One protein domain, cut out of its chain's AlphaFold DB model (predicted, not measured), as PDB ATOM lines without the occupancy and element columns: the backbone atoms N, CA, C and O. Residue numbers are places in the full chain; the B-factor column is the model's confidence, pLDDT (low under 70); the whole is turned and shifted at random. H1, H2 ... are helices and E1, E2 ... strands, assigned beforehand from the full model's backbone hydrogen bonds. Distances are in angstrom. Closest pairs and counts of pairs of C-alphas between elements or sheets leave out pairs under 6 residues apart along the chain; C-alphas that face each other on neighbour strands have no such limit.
ATOM      1  N   ASP A 152     -22.028  44.742 -34.667       83.50
ATOM      2  CA  ASP A 152     -21.409  43.822 -33.725       83.50
ATOM      3  C   ASP A 152     -20.023  44.301 -33.304       83.50
ATOM      4  O   ASP A 152     -19.245  44.815 -34.112       83.50
ATOM      5  N   VAL A 153     -19.717  44.069 -32.032       82.56
ATOM      6  CA  VAL A 153     -18.368  44.175 -31.489       82.56
ATOM      7  C   VAL A 153     -17.998  42.797 -30.976       82.56
ATOM      8  O   VAL A 153     -18.533  42.342 -29.964       82.56
ATOM      9  N   ALA A 154     -17.057  42.150 -31.658       75.94
ATOM     10  CA  ALA A 154     -16.620  40.817 -31.289       75.94
ATOM     11  C   ALA A 154     -15.889  40.857 -29.937       75.94
ATOM     12  O   ALA A 154     -14.750  41.308 -29.829       75.94
ATOM     13  N   LEU A 155     -16.554  40.370 -28.887       78.38
ATOM     14  CA  LEU A 155     -15.985  40.225 -27.538       78.38
ATOM     15  C   LEU A 155     -15.558  38.782 -27.238       78.38
ATOM     16  O   LEU A 155     -15.380  38.403 -26.083       78.38
ATOM     17  N   ASN A 156     -15.387  37.969 -28.279       73.88
ATOM     18  CA  ASN A 156     -15.093  36.536 -28.221       73.88
ATOM     19  C   ASN A 156     -13.639  36.190 -27.849       73.88
ATOM     20  O   ASN A 156     -13.219  35.057 -28.056       73.88
ATOM     21  N   SER A 157     -12.866  37.139 -27.318       76.12
ATOM     22  CA  SER A 157     -11.471  36.920 -26.932       76.12
ATOM     23  C   SER A 157     -11.081  37.696 -25.669       76.12
ATOM     24  O   SER A 157     -11.743  38.646 -25.240       76.12
ATOM     25  N   GLY A 158      -9.982  37.273 -25.042       83.69
ATOM     26  CA  GLY A 158      -9.372  37.969 -23.910       83.69
ATOM     27  C   GLY A 158     -10.156  37.872 -22.596       83.69
ATOM     28  O   GLY A 158     -10.881  36.914 -22.326       83.69
ATOM     29  N   GLY A 159      -9.975  38.872 -21.727       86.81
ATOM     30  CA  GLY A 159     -10.482  38.832 -20.351       86.81
ATOM     31  C   GLY A 159     -12.010  38.849 -20.231       86.81
ATOM     32  O   GLY A 159     -12.544  38.317 -19.259       86.81
ATOM     33  N   VAL A 160     -12.718  39.434 -21.204       87.00
ATOM     34  CA  VAL A 160     -14.192  39.446 -21.222       87.00
ATOM     35  C   VAL A 160     -14.732  38.032 -21.422       87.00
ATOM     36  O   VAL A 160     -15.570  37.595 -20.636       87.00
ATOM     37  N   GLN A 161     -14.197  37.285 -22.392       83.56
ATOM     38  CA  GLN A 161     -14.580  35.892 -22.639       83.56
ATOM     39  C   GLN A 161     -14.337  35.009 -21.407       83.56
ATOM     40  O   GLN A 161     -15.220  34.264 -20.989       83.56
ATOM     41  N   GLN A 162     -13.169  35.135 -20.769       86.88
ATOM     42  CA  GLN A 162     -12.833  34.357 -19.571       86.88
ATOM     43  C   GLN A 162     -13.788  34.638 -18.402       86.88
ATOM     44  O   GLN A 162     -14.258  33.716 -17.733       86.88
ATOM     45  N   ARG A 163     -14.110  35.915 -18.153       89.62
ATOM     46  CA  ARG A 163     -15.067  36.298 -17.103       89.62
ATOM     47  C   ARG A 163     -16.486  35.861 -17.447       89.62
ATOM     48  O   ARG A 163     -17.222  35.421 -16.571       89.62
ATOM     49  N   PHE A 164     -16.854  35.884 -18.721       86.06
ATOM     50  CA  PHE A 164     -18.127  35.342 -19.168       86.06
ATOM     51  C   PHE A 164     -18.243  33.831 -18.905       86.06
ATOM     52  O   PHE A 164     -19.240  33.387 -18.338       86.06
ATOM     53  N   LEU A 165     -17.217  33.045 -19.245       85.69
ATOM     54  CA  LEU A 165     -17.176  31.605 -18.957       85.69
ATOM     55  C   LEU A 165     -17.271  31.328 -17.452       85.69
ATOM     56  O   LEU A 165     -18.029  30.461 -17.019       85.69
ATOM     57  N   LYS A 166     -16.588  32.136 -16.635       90.06
ATOM     58  CA  LYS A 166     -16.702  32.067 -15.175       90.06
ATOM     59  C   LYS A 166     -18.124  32.357 -14.689       90.06
ATOM     60  O   LYS A 166     -18.612  31.671 -13.796       90.06
ATOM     61  N   LEU A 167     -18.811  33.343 -15.269       89.38
ATOM     62  CA  LEU A 167     -20.211  33.610 -14.946       89.38
ATOM     63  C   LEU A 167     -21.120  32.437 -15.340       89.38
ATOM     64  O   LEU A 167     -22.003  32.078 -14.560       89.38
ATOM     65  N   LYS A 168     -20.916  31.834 -16.518       86.56
ATOM     66  CA  LYS A 168     -21.642  30.626 -16.946       86.56
ATOM     67  C   LYS A 168     -21.485  29.512 -15.911       86.56
ATOM     68  O   LYS A 168     -22.494  28.997 -15.436       86.56
ATOM     69  N   GLN A 169     -20.251  29.219 -15.501       88.31
ATOM     70  CA  GLN A 169     -19.979  28.199 -14.488       88.31
ATOM     71  C   GLN A 169     -20.676  28.520 -13.158       88.31
ATOM     72  O   GLN A 169     -21.412  27.689 -12.639       88.31
ATOM     73  N   ASN A 170     -20.559  29.758 -12.668       90.12
ATOM     74  CA  ASN A 170     -21.214  30.181 -11.428       90.12
ATOM     75  C   ASN A 170     -22.747  30.025 -11.467       90.12
ATOM     76  O   ASN A 170     -23.367  29.748 -10.440       90.12
ATOM     77  N   ASN A 171     -23.376  30.235 -12.629       87.88
ATOM     78  CA  ASN A 171     -24.819  30.041 -12.793       87.88
ATOM     79  C   ASN A 171     -25.210  28.559 -12.763       87.88
ATOM     80  O   ASN A 171     -26.227  28.224 -12.158       87.88
ATOM     81  N   LEU A 172     -24.406  27.688 -13.379       87.19
ATOM     82  CA  LEU A 172     -24.618  26.237 -13.354       87.19
ATOM     83  C   LEU A 172     -24.408  25.666 -11.945       87.19
ATOM     84  O   LEU A 172     -25.244  24.909 -11.453       87.19
ATOM     85  N   ASP A 173     -23.357  26.107 -11.253       89.44
ATOM     86  CA  ASP A 173     -23.046  25.691  -9.881       89.44
ATOM     87  C   ASP A 173     -24.118  26.133  -8.878       89.44
ATOM     88  O   ASP A 173     -24.353  25.469  -7.869       89.44
ATOM     89  N   ALA A 174     -24.807  27.243  -9.154       87.12
ATOM     90  CA  ALA A 174     -25.898  27.728  -8.317       87.12
ATOM     91  C   ALA A 174     -27.163  26.849  -8.383       87.12
ATOM     92  O   ALA A 174     -28.067  27.081  -7.576       87.12
ATOM     93  N   GLN A 175     -27.229  25.877  -9.311       84.44
ATOM     94  CA  GLN A 175     -28.332  24.914  -9.483       84.44
ATOM     95  C   GLN A 175     -29.715  25.581  -9.444       84.44
ATOM     96  O   GLN A 175     -30.659  25.124  -8.795       84.44
ATOM     97  N   LEU A 176     -29.817  26.729 -10.113       83.12
ATOM     98  CA  LEU A 176     -31.030  27.532 -10.127       83.12
ATOM     99  C   LEU A 176     -32.127  26.829 -10.952       83.12
ATOM    100  O   LEU A 176     -31.847  26.322 -12.041       83.12
ATOM    101  N   PRO A 177     -33.393  26.813 -10.489       80.81
ATOM    102  CA  PRO A 177     -34.469  26.118 -11.189       80.81
ATOM    103  C   PRO A 177     -34.654  26.592 -12.639       80.81
ATOM    104  O   PRO A 177     -34.969  27.755 -12.889       80.81
ATOM    105  N   GLY A 178     -34.537  25.666 -13.596       76.12
ATOM    106  CA  GLY A 178     -34.748  25.942 -15.021       76.12
ATOM    107  C   GLY A 178     -33.556  26.581 -15.739       76.12
ATOM    108  O   GLY A 178     -33.730  27.070 -16.856       76.12
ATOM    109  N   ILE A 179     -32.380  26.584 -15.109       81.19
ATOM    110  CA  ILE A 179     -31.117  27.008 -15.711       81.19
ATOM    111  C   ILE A 179     -30.239  25.773 -15.872       81.19
ATOM    112  O   ILE A 179     -29.576  25.337 -14.936       81.19
ATOM    113  N   ASP A 180     -30.241  25.241 -17.087       79.31
ATOM    114  CA  ASP A 180     -29.471  24.060 -17.467       79.31
ATOM    115  C   ASP A 180     -28.387  24.450 -18.488       79.31
ATOM    116  O   ASP A 180     -28.453  25.517 -19.106       79.31
ATOM    117  N   GLN A 181     -27.394  23.582 -18.702       78.38
ATOM    118  CA  GLN A 181     -26.265  23.843 -19.609       78.38
ATOM    119  C   GLN A 181     -26.693  24.215 -21.036       78.38
ATOM    120  O   GLN A 181     -26.060  25.053 -21.671       78.38
ATOM    121  N   GLU A 182     -27.790  23.647 -21.518       76.94
ATOM    122  CA  GLU A 182     -28.324  23.889 -22.862       76.94
ATOM    123  C   GLU A 182     -28.956  25.270 -23.043       76.94
ATOM    124  O   GLU A 182     -29.163  25.722 -24.166       76.94
ATOM    125  N   LEU A 183     -29.258  25.969 -21.946       77.12
ATOM    126  CA  LEU A 183     -29.770  27.332 -22.018       77.12
ATOM    127  C   LEU A 183     -28.699  28.303 -22.553       77.12
ATOM    128  O   LEU A 183     -29.044  29.362 -23.084       77.12
ATOM    129  N   PHE A 184     -27.421  27.930 -22.430       77.00
ATOM    130  CA  PHE A 184     -26.271  28.685 -22.911       77.00
ATOM    131  C   PHE A 184     -25.973  28.345 -24.375       77.00
ATOM    132  O   PHE A 184     -25.815  27.182 -24.734       77.00
ATOM    133  N   ILE A 185     -25.852  29.374 -25.214       68.94
ATOM    134  CA  ILE A 185     -25.596  29.215 -26.651       68.94
ATOM    135  C   ILE A 185     -24.120  28.816 -26.876       68.94
ATOM    136  O   ILE A 185     -23.237  29.590 -26.491       68.94
ATOM    137  N   PRO A 186     -23.824  27.660 -27.506       62.78
ATOM    138  CA  PRO A 186     -22.457  27.288 -27.886       62.78
ATOM    139  C   PRO A 186     -21.961  28.122 -29.084       62.78
ATOM    140  O   PRO A 186     -22.763  28.562 -29.913       62.78
ATOM    141  N   ALA A 187     -20.648  28.362 -29.201       56.84
ATOM    142  CA  ALA A 187     -20.089  29.041 -30.381       56.84
ATOM    143  C   ALA A 187     -19.861  28.147 -31.588       56.84
ATOM    144  O   ALA A 187     -19.730  28.695 -32.676       56.84
ATOM    145  N   SER A 188     -19.811  26.831 -31.418       57.00
ATOM    146  CA  SER A 188     -19.633  25.912 -32.533       57.00
ATOM    147  C   SER A 188     -20.621  24.754 -32.479       57.00
ATOM    148  O   SER A 188     -20.950  24.259 -31.397       57.00
ATOM    149  N   ASP A 189     -21.025  24.268 -33.653       53.44
ATOM    150  CA  ASP A 189     -21.756  22.999 -33.824       53.44
ATOM    151  C   ASP A 189     -21.001  21.780 -33.239       53.44
ATOM    152  O   ASP A 189     -21.585  20.717 -33.020       53.44
ATOM    153  N   ASN A 190     -19.710  21.933 -32.917       53.78
ATOM    154  CA  ASN A 190     -18.865  20.893 -32.325       53.78
ATOM    155  C   ASN A 190     -19.115  20.643 -30.823       53.78
ATOM    156  O   ASN A 190     -18.390  19.850 -30.227       53.78
ATOM    157  N   ASN A 191     -20.126  21.271 -30.208       53.47
ATOM    158  CA  ASN A 191     -20.464  21.104 -28.785       53.47
ATOM    159  C   ASN A 191     -19.282  21.363 -27.833       53.47
ATOM    160  O   ASN A 191     -19.205  20.754 -26.767       53.47
ATOM    161  N   ASP A 192     -18.366  22.264 -28.197       59.06
ATOM    162  CA  ASP A 192     -17.304  22.675 -27.283       59.06
ATOM    163  C   ASP A 192     -17.918  23.538 -26.158       59.06
ATOM    164  O   ASP A 192     -18.425  24.632 -26.442       59.06
ATOM    165  N   PRO A 193     -17.917  23.074 -24.891       55.88
ATOM    166  CA  PRO A 193     -18.541  23.787 -23.778       55.88
ATOM    167  C   PRO A 193     -17.915  25.160 -23.506       55.88
ATOM    168  O   PRO A 193     -18.588  26.017 -22.914       55.88
ATOM    169  N   ASP A 194     -16.668  25.361 -23.940       57.03
ATOM    170  CA  ASP A 194     -15.867  26.560 -23.689       57.03
ATOM    171  C   ASP A 194     -15.922  27.564 -24.850       57.03
ATOM    172  O   ASP A 194     -15.522  28.725 -24.715       57.03
ATOM    173  N   SER A 195     -16.491  27.156 -25.984       58.34
ATOM    174  CA  SER A 195     -16.701  28.019 -27.137       58.34
ATOM    175  C   SER A 195     -18.017  28.786 -26.959       58.34
ATOM    176  O   SER A 195     -19.088  28.180 -26.896       58.34
ATOM    177  N   ILE A 196     -17.980  30.130 -26.913       57.84
ATOM    178  CA  ILE A 196     -19.190  30.979 -26.822       57.84
ATOM    179  C   ILE A 196     -19.200  32.121 -27.849       57.84
ATOM    180  O   ILE A 196     -18.221  32.854 -27.998       57.84
ATOM    181  N   LYS A 197     -20.347  32.306 -28.528       57.41
ATOM    182  CA  LYS A 197     -20.619  33.432 -29.439       57.41
ATOM    183  C   LYS A 197     -20.992  34.653 -28.608       57.41
ATOM    184  O   LYS A 197     -22.110  34.758 -28.110       57.41
ATOM    185  N   LEU A 198     -20.079  35.606 -28.468       57.16
ATOM    186  CA  LEU A 198     -20.346  36.854 -27.749       57.16
ATOM    187  C   LEU A 198     -21.021  37.903 -28.649       57.16
ATOM    188  O   LEU A 198     -20.532  39.013 -28.787       57.16
ATOM    189  N   HIS A 199     -22.194  37.556 -29.193       56.34
ATOM    190  CA  HIS A 199     -23.218  38.524 -29.607       56.34
ATOM    191  C   HIS A 199     -24.261  38.610 -28.481       56.34
ATOM    192  O   HIS A 199     -25.344  38.025 -28.550       56.34
ATOM    193  N   MET A 200     -23.835  39.224 -27.374       53.97
ATOM    194  CA  MET A 200     -24.489  39.421 -26.069       53.97
ATOM    195  C   MET A 200     -25.881  38.777 -25.868       53.97
ATOM    196  O   MET A 200     -26.883  39.448 -25.641       53.97
ATOM    197  N   THR A 201     -25.940  37.445 -25.924       56.75
ATOM    198  CA  THR A 201     -27.104  36.634 -25.548       56.75
ATOM    199  C   THR A 201     -26.589  35.484 -24.693       56.75
ATOM    200  O   THR A 201     -26.136  34.471 -25.214       56.75
ATOM    201  N   LEU A 202     -26.608  35.668 -23.370       57.59
ATOM    202  CA  LEU A 202     -26.114  34.676 -22.403       57.59
ATOM    203  C   LEU A 202     -26.977  33.412 -22.394       57.59
ATOM    204  O   LEU A 202     -26.457  32.301 -22.351       57.59
ATOM    205  N   LEU A 203     -28.295  33.608 -22.432       60.72
ATOM    206  CA  LEU A 203     -29.308  32.571 -22.311       60.72
ATOM    207  C   LEU A 203     -30.365  32.787 -23.385       60.72
ATOM    208  O   LEU A 203     -30.826  33.912 -23.583       60.72
ATOM    209  N   ASN A 204     -30.789  31.720 -24.052       66.19
ATOM    210  CA  ASN A 204     -31.901  31.795 -24.989       66.19
ATOM    211  C   ASN A 204     -32.873  30.650 -24.734       66.19
ATOM    212  O   ASN A 204     -32.587  29.486 -24.994       66.19
ATOM    213  N   SER A 205     -34.064  31.009 -24.255       63.97
ATOM    214  CA  SER A 205     -35.097  30.055 -23.856       63.97
ATOM    215  C   SER A 205     -35.582  29.154 -24.998       63.97
ATOM    216  O   SER A 205     -36.272  28.172 -24.758       63.97
ATOM    217  N   ARG A 206     -35.236  29.441 -26.260       61.06
ATOM    218  CA  ARG A 206     -35.482  28.515 -27.375       61.06
ATOM    219  C   ARG A 206     -34.691  27.213 -27.267       61.06
ATOM    220  O   ARG A 206     -35.163  26.216 -27.796       61.06
ATOM    221  N   TYR A 207     -33.543  27.226 -26.593       63.81
ATOM    222  CA  TYR A 207     -32.668  26.063 -26.430       63.81
ATOM    223  C   TYR A 207     -32.961  25.267 -25.151       63.81
ATOM    224  O   TYR A 207     -32.196  24.394 -24.774       63.81
ATOM    225  N   THR A 208     -34.074  25.539 -24.466       64.44
ATOM    226  CA  THR A 208     -34.472  24.732 -23.308       64.44
ATOM    227  C   THR A 208     -34.887  23.328 -23.745       64.44
ATOM    228  O   THR A 208     -35.751  23.194 -24.612       64.44
ATOM    229  N   ASN A 209     -34.418  22.299 -23.038       59.12
ATOM    230  CA  ASN A 209     -34.867  20.908 -23.195       59.12
ATOM    231  C   ASN A 209     -36.377  20.678 -23.008       59.12
ATOM    232  O   ASN A 209     -36.939  19.672 -23.448       59.12
ATOM    233  N   LYS A 210     -37.065  21.599 -22.327       61.50
ATOM    234  CA  LYS A 210     -38.515  21.530 -22.148       61.50
ATOM    235  C   LYS A 210     -39.199  21.863 -23.470       61.50
ATOM    236  O   LYS A 210     -39.203  23.014 -23.894       61.50
ATOM    237  N   LYS A 211     -39.820  20.863 -24.104       56.19
ATOM    238  CA  LYS A 211     -40.764  21.105 -25.202       56.19
ATOM    239  C   LYS A 211     -41.973  21.842 -24.620       56.19
ATOM    240  O   LYS A 211     -42.685  21.238 -23.816       56.19
ATOM    241  N   PRO A 212     -42.225  23.107 -24.987       55.22
ATOM    242  CA  PRO A 212     -43.421  23.784 -24.522       55.22
ATOM    243  C   PRO A 212     -44.646  23.053 -25.071       55.22
ATOM    244  O   PRO A 212     -44.687  22.658 -26.242       55.22
ATOM    245  N   ASN A 213     -45.683  22.915 -24.250       58.47
ATOM    246  CA  ASN A 213     -47.013  22.687 -24.798       58.47
ATOM    247  C   ASN A 213     -47.360  23.847 -25.743       58.47
ATOM    248  O   ASN A 213     -46.879  24.961 -25.563       58.47
ATOM    249  N   LYS A 214     -48.243  23.621 -26.725       55.03
ATOM    250  CA  LYS A 214     -48.629  24.608 -27.763       55.03
ATOM    251  C   LYS A 214     -49.069  25.991 -27.220       55.03
ATOM    252  O   LYS A 214     -49.165  26.933 -27.997       55.03
ATOM    253  N   ASN A 215     -49.321  26.091 -25.910       56.09
ATOM    254  CA  ASN A 215     -49.783  27.271 -25.181       56.09
ATOM    255  C   ASN A 215     -48.794  27.808 -24.120       56.09
ATOM    256  O   ASN A 215     -49.132  28.769 -23.433       56.09
ATOM    257  N   GLU A 216     -47.612  27.209 -23.942       57.97
ATOM    258  CA  GLU A 216     -46.622  27.646 -22.947       57.97
ATOM    259  C   GLU A 216     -45.477  28.424 -23.603       57.97
ATOM    260  O   GLU A 216     -44.948  28.060 -24.650       57.97
ATOM    261  N   SER A 217     -45.111  29.543 -22.983       56.25
ATOM    262  CA  SER A 217     -43.976  30.363 -23.397       56.25
ATOM    263  C   SER A 217     -42.677  29.731 -22.902       56.25
ATOM    264  O   SER A 217     -42.540  29.467 -21.707       56.25
ATOM    265  N   PHE A 234     -17.852  42.071 -16.251       87.56
ATOM    266  CA  PHE A 234     -17.195  41.407 -17.380       87.56
ATOM    267  C   PHE A 234     -15.882  42.088 -17.779       87.56
ATOM    268  O   PHE A 234     -15.161  41.576 -18.638       87.56
ATOM    269  N   GLY A 235     -15.518  43.182 -17.113       89.06
ATOM    270  CA  GLY A 235     -14.305  43.971 -17.257       89.06
ATOM    271  C   GLY A 235     -14.213  44.707 -18.588       89.06
ATOM    272  O   GLY A 235     -15.210  44.987 -19.245       89.06
ATOM    273  N   LYS A 236     -12.986  45.054 -18.981       87.12
ATOM    274  CA  LYS A 236     -12.723  45.906 -20.147       87.12
ATOM    275  C   LYS A 236     -12.270  45.083 -21.350       87.12
ATOM    276  O   LYS A 236     -11.484  44.146 -21.192       87.12
ATOM    277  N   ALA A 237     -12.726  45.479 -22.533       85.25
ATOM    278  CA  ALA A 237     -12.213  45.031 -23.822       85.25
ATOM    279  C   ALA A 237     -11.844  46.245 -24.674       85.25
ATOM    280  O   ALA A 237     -12.482  47.295 -24.584       85.25
ATOM    281  N   GLN A 238     -10.807  46.091 -25.492       84.81
ATOM    282  CA  GLN A 238     -10.443  47.076 -26.498       84.81
ATOM    283  C   GLN A 238     -11.244  46.789 -27.769       84.81
ATOM    284  O   GLN A 238     -11.189  45.681 -28.299       84.81
ATOM    285  N   CYS A 239     -11.999  47.776 -28.248       84.69
ATOM    286  CA  CYS A 239     -12.703  47.683 -29.521       84.69
ATOM    287  C   CYS A 239     -11.764  48.161 -30.633       84.69
ATOM    288  O   CYS A 239     -11.501  49.354 -30.745       84.69
ATOM    289  N   ASN A 240     -11.244  47.216 -31.417       86.88
ATOM    290  CA  ASN A 240     -10.389  47.509 -32.575       86.88
ATOM    291  C   ASN A 240     -11.187  47.542 -33.885       86.88
ATOM    292  O   ASN A 240     -10.748  48.130 -34.869       86.88
ATOM    293  N   GLU A 241     -12.342  46.876 -33.909       87.06
ATOM    294  CA  GLU A 241     -13.156  46.704 -35.104       87.06
ATOM    295  C   GLU A 241     -14.639  46.597 -34.733       87.06
ATOM    296  O   GLU A 241     -15.001  45.962 -33.739       87.06
ATOM    297  N   VAL A 242     -15.493  47.230 -35.539       87.88
ATOM    298  CA  VAL A 242     -16.956  47.098 -35.493       87.88
ATOM    299  C   VAL A 242     -17.409  46.465 -36.800       87.88
ATOM    300  O   VAL A 242     -17.084  46.967 -37.878       87.88
ATOM    301  N   HIS A 243     -18.189  45.392 -36.720       86.31
ATOM    302  CA  HIS A 243     -18.736  44.696 -37.881       86.31
ATOM    303  C   HIS A 243     -20.182  45.124 -38.137       86.31
ATOM    304  O   HIS A 243     -20.964  45.298 -37.207       86.31
ATOM    305  N   MET A 244     -20.567  45.267 -39.403       87.50
ATOM    306  CA  MET A 244     -21.967  45.374 -39.806       87.50
ATOM    307  C   MET A 244     -22.443  43.996 -40.258       87.50
ATOM    308  O   MET A 244     -21.979  43.467 -41.267       87.50
ATOM    309  N   CYS A 245     -23.368  43.412 -39.508       85.56
ATOM    310  CA  CYS A 245     -23.815  42.038 -39.685       85.56
ATOM    311  C   CYS A 245     -25.273  41.987 -40.146       85.56
ATOM    312  O   CYS A 245     -26.108  42.768 -39.693       85.56
ATOM    313  N   VAL A 246     -25.609  41.058 -41.043       84.00
ATOM    314  CA  VAL A 246     -26.973  40.897 -41.570       84.00
ATOM    315  C   VAL A 246     -27.848  40.179 -40.543       84.00
ATOM    316  O   VAL A 246     -27.521  39.087 -40.067       84.00
ATOM    317  N   CYS A 247     -29.010  40.751 -40.225       78.31
ATOM    318  CA  CYS A 247     -29.968  40.135 -39.315       78.31
ATOM    319  C   CYS A 247     -30.406  38.750 -39.827       78.31
ATOM    320  O   CYS A 247     -30.778  38.601 -40.990       78.31
ATOM    321  N   LYS A 248     -30.459  37.755 -38.929       72.75
ATOM    322  CA  LYS A 248     -30.911  36.375 -39.222       72.75
ATOM    323  C   LYS A 248     -30.094  35.657 -40.308       72.75
ATOM    324  O   LYS A 248     -30.626  34.788 -40.995       72.75
ATOM    325  N   SER A 249     -28.832  36.029 -40.465       73.56
ATOM    326  CA  SER A 249     -27.892  35.355 -41.357       73.56
ATOM    327  C   SER A 249     -26.825  34.626 -40.548       73.56
ATOM    328  O   SER A 249     -26.481  35.073 -39.458       73.56
ATOM    329  N   TYR A 250     -26.294  33.542 -41.100       66.31
ATOM    330  CA  TYR A 250     -25.140  32.828 -40.564       66.31
ATOM    331  C   TYR A 250     -24.176  32.572 -41.725       66.31
ATOM    332  O   TYR A 250     -24.626  32.320 -42.848       66.31
ATOM    333  N   CYS A 251     -22.877  32.710 -41.485       59.22
ATOM    334  CA  CYS A 251     -21.842  32.315 -42.434       59.22
ATOM    335  C   CYS A 251     -21.732  30.789 -42.471       59.22
ATOM    336  O   CYS A 251     -21.721  30.145 -41.423       59.22
ATOM    337  N   GLU A 252     -21.600  30.212 -43.665       55.38
ATOM    338  CA  GLU A 252     -21.221  28.806 -43.804       55.38
ATOM    339  C   GLU A 252     -19.787  28.631 -43.277       55.38
ATOM    340  O   GLU A 252     -18.850  29.216 -43.815       55.38
ATOM    341  N   GLY A 253     -19.627  27.862 -42.197       56.66
ATOM    342  CA  GLY A 253     -18.328  27.433 -41.667       56.66
ATOM    343  C   GLY A 253     -17.836  28.143 -40.403       56.66
ATOM    344  O   GLY A 253     -17.129  27.507 -39.632       56.66
ATOM    345  N   ASP A 254     -18.230  29.396 -40.155       56.69
ATOM    346  CA  ASP A 254     -17.694  30.183 -39.022       56.69
ATOM    347  C   ASP A 254     -18.726  30.514 -37.942       56.69
ATOM    348  O   ASP A 254     -18.435  31.218 -36.979       56.69
ATOM    349  N   ASP A 255     -19.952  30.001 -38.086       61.91
ATOM    350  CA  ASP A 255     -20.985  30.025 -37.046       61.91
ATOM    351  C   ASP A 255     -21.400  31.455 -36.583       61.91
ATOM    352  O   ASP A 255     -22.281  31.661 -35.744       61.91
ATOM    353  N   PHE A 256     -20.816  32.480 -37.195       67.75
ATOM    354  CA  PHE A 256     -21.002  33.892 -36.929       67.75
ATOM    355  C   PHE A 256     -21.955  34.516 -37.957       67.75
ATOM    356  O   PHE A 256     -22.243  33.941 -39.010       67.75
ATOM    357  N   TYR A 257     -22.487  35.697 -37.652       74.88
ATOM    358  CA  TYR A 257     -23.391  36.392 -38.562       74.88
ATOM    359  C   TYR A 257     -22.679  36.807 -39.852       74.88
ATOM    360  O   TYR A 257     -21.491  37.122 -39.849       74.88
ATOM    361  N   LYS A 258     -23.416  36.878 -40.967       82.06
ATOM    362  CA  LYS A 258     -22.845  37.357 -42.230       82.06
ATOM    363  C   LYS A 258     -22.459  38.825 -42.116       82.06
ATOM    364  O   LYS A 258     -23.331  39.693 -42.067       82.06
ATOM    365  N   THR A 259     -21.161  39.094 -42.133       84.75
ATOM    366  CA  THR A 259     -20.603  40.448 -42.145       84.75
ATOM    367  C   THR A 259     -20.651  41.030 -43.557       84.75
ATOM    368  O   THR A 259     -20.195  40.402 -44.511       84.75
ATOM    369  N   THR A 260     -21.214  42.230 -43.708       89.69
ATOM    370  CA  THR A 260     -21.241  42.981 -44.979       89.69
ATOM    371  C   THR A 260     -20.185  44.073 -45.049       89.69
ATOM    372  O   THR A 260     -19.836  44.509 -46.142       89.69
ATOM    373  N   GLY A 261     -19.645  44.487 -43.906       87.94
ATOM    374  CA  GLY A 261     -18.543  45.435 -43.825       87.94
ATOM    375  C   GLY A 261     -18.009  45.550 -42.405       87.94
ATOM    376  O   GLY A 261     -18.627  45.056 -41.459       87.94
ATOM    377  N   SER A 262     -16.866  46.209 -42.258       90.25
ATOM    378  CA  SER A 262     -16.290  46.509 -40.954       90.25
ATOM    379  C   SER A 262     -15.569  47.850 -40.937       90.25
ATOM    380  O   SER A 262     -15.147  48.365 -41.973       90.25
ATOM    381  N   LEU A 263     -15.478  48.428 -39.743       90.62
ATOM    382  CA  LEU A 263     -14.770  49.669 -39.464       90.62
ATOM    383  C   LEU A 263     -13.690  49.390 -38.424       90.62
ATOM    384  O   LEU A 263     -14.011  48.948 -37.325       90.62
ATOM    385  N   LYS A 264     -12.431  49.656 -38.780       91.81
ATOM    386  CA  LYS A 264     -11.260  49.493 -37.908       91.81
ATOM    387  C   LYS A 264     -10.813  50.842 -37.349       91.81
ATOM    388  O   LYS A 264     -10.933  51.846 -38.053       91.81
ATOM    389  N   PHE A 265     -10.295  50.837 -36.122       87.00
ATOM    390  CA  PHE A 265      -9.784  52.015 -35.414       87.00
ATOM    391  C   PHE A 265      -8.275  51.939 -35.190       87.00
ATOM    392  O   PHE A 265      -7.758  50.810 -35.020       87.00
TER     393      PHE A 265
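What this domain is: This is residues 152 to 217 and 234 to 265 of the 265 residues of the protein "GH25238" of Drosophila grimshawi (UniProt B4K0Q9). With little regular structure, this domain is one helix, H1, and a separate two-stranded hairpin, E1 and E2, with a long winding stretch, residues 174 to 217, that folds back from the end of H1 and then runs out to a tip, residues 211 to 216, that sticks out. The printed part has 98 residues, 28 of them in named elements, in the order H1, E1, E2; the class is mixed, the sheet antiparallel. It is only just loose, close to compact, with a radius of gyration of the C-alphas of 15.4 A and spans of 46 by 31 by 23 A.

How they stand to each other: Look first at H1, residues 158 to 173, where every O i to N i+4 pair is within hydrogen-bond range. E1, residues 241 to 246, and E2, residues 259 to 264, form a hairpin, antiparallel at 164 degrees; find N 244 and O 261 within hydrogen-bond range at 2.8 A. H1 and E2 are apart.

Where its parts are: Find C-alpha 158 at (-9.372, 37.969, -23.910); H1 runs 23.1 A from there. E1 is 16.3 A long; E2, 13.7 A, ends at C-alpha 264, (-11.260, 49.493, -37.908).

The domain as a whole: Residues 218 to 233 are cut out, and C-alphas 217 and 234 are 29.6 A apart. E1 to E2 is a long link. Residues 185 to 217 and 250 to 256 have pLDDT under 70.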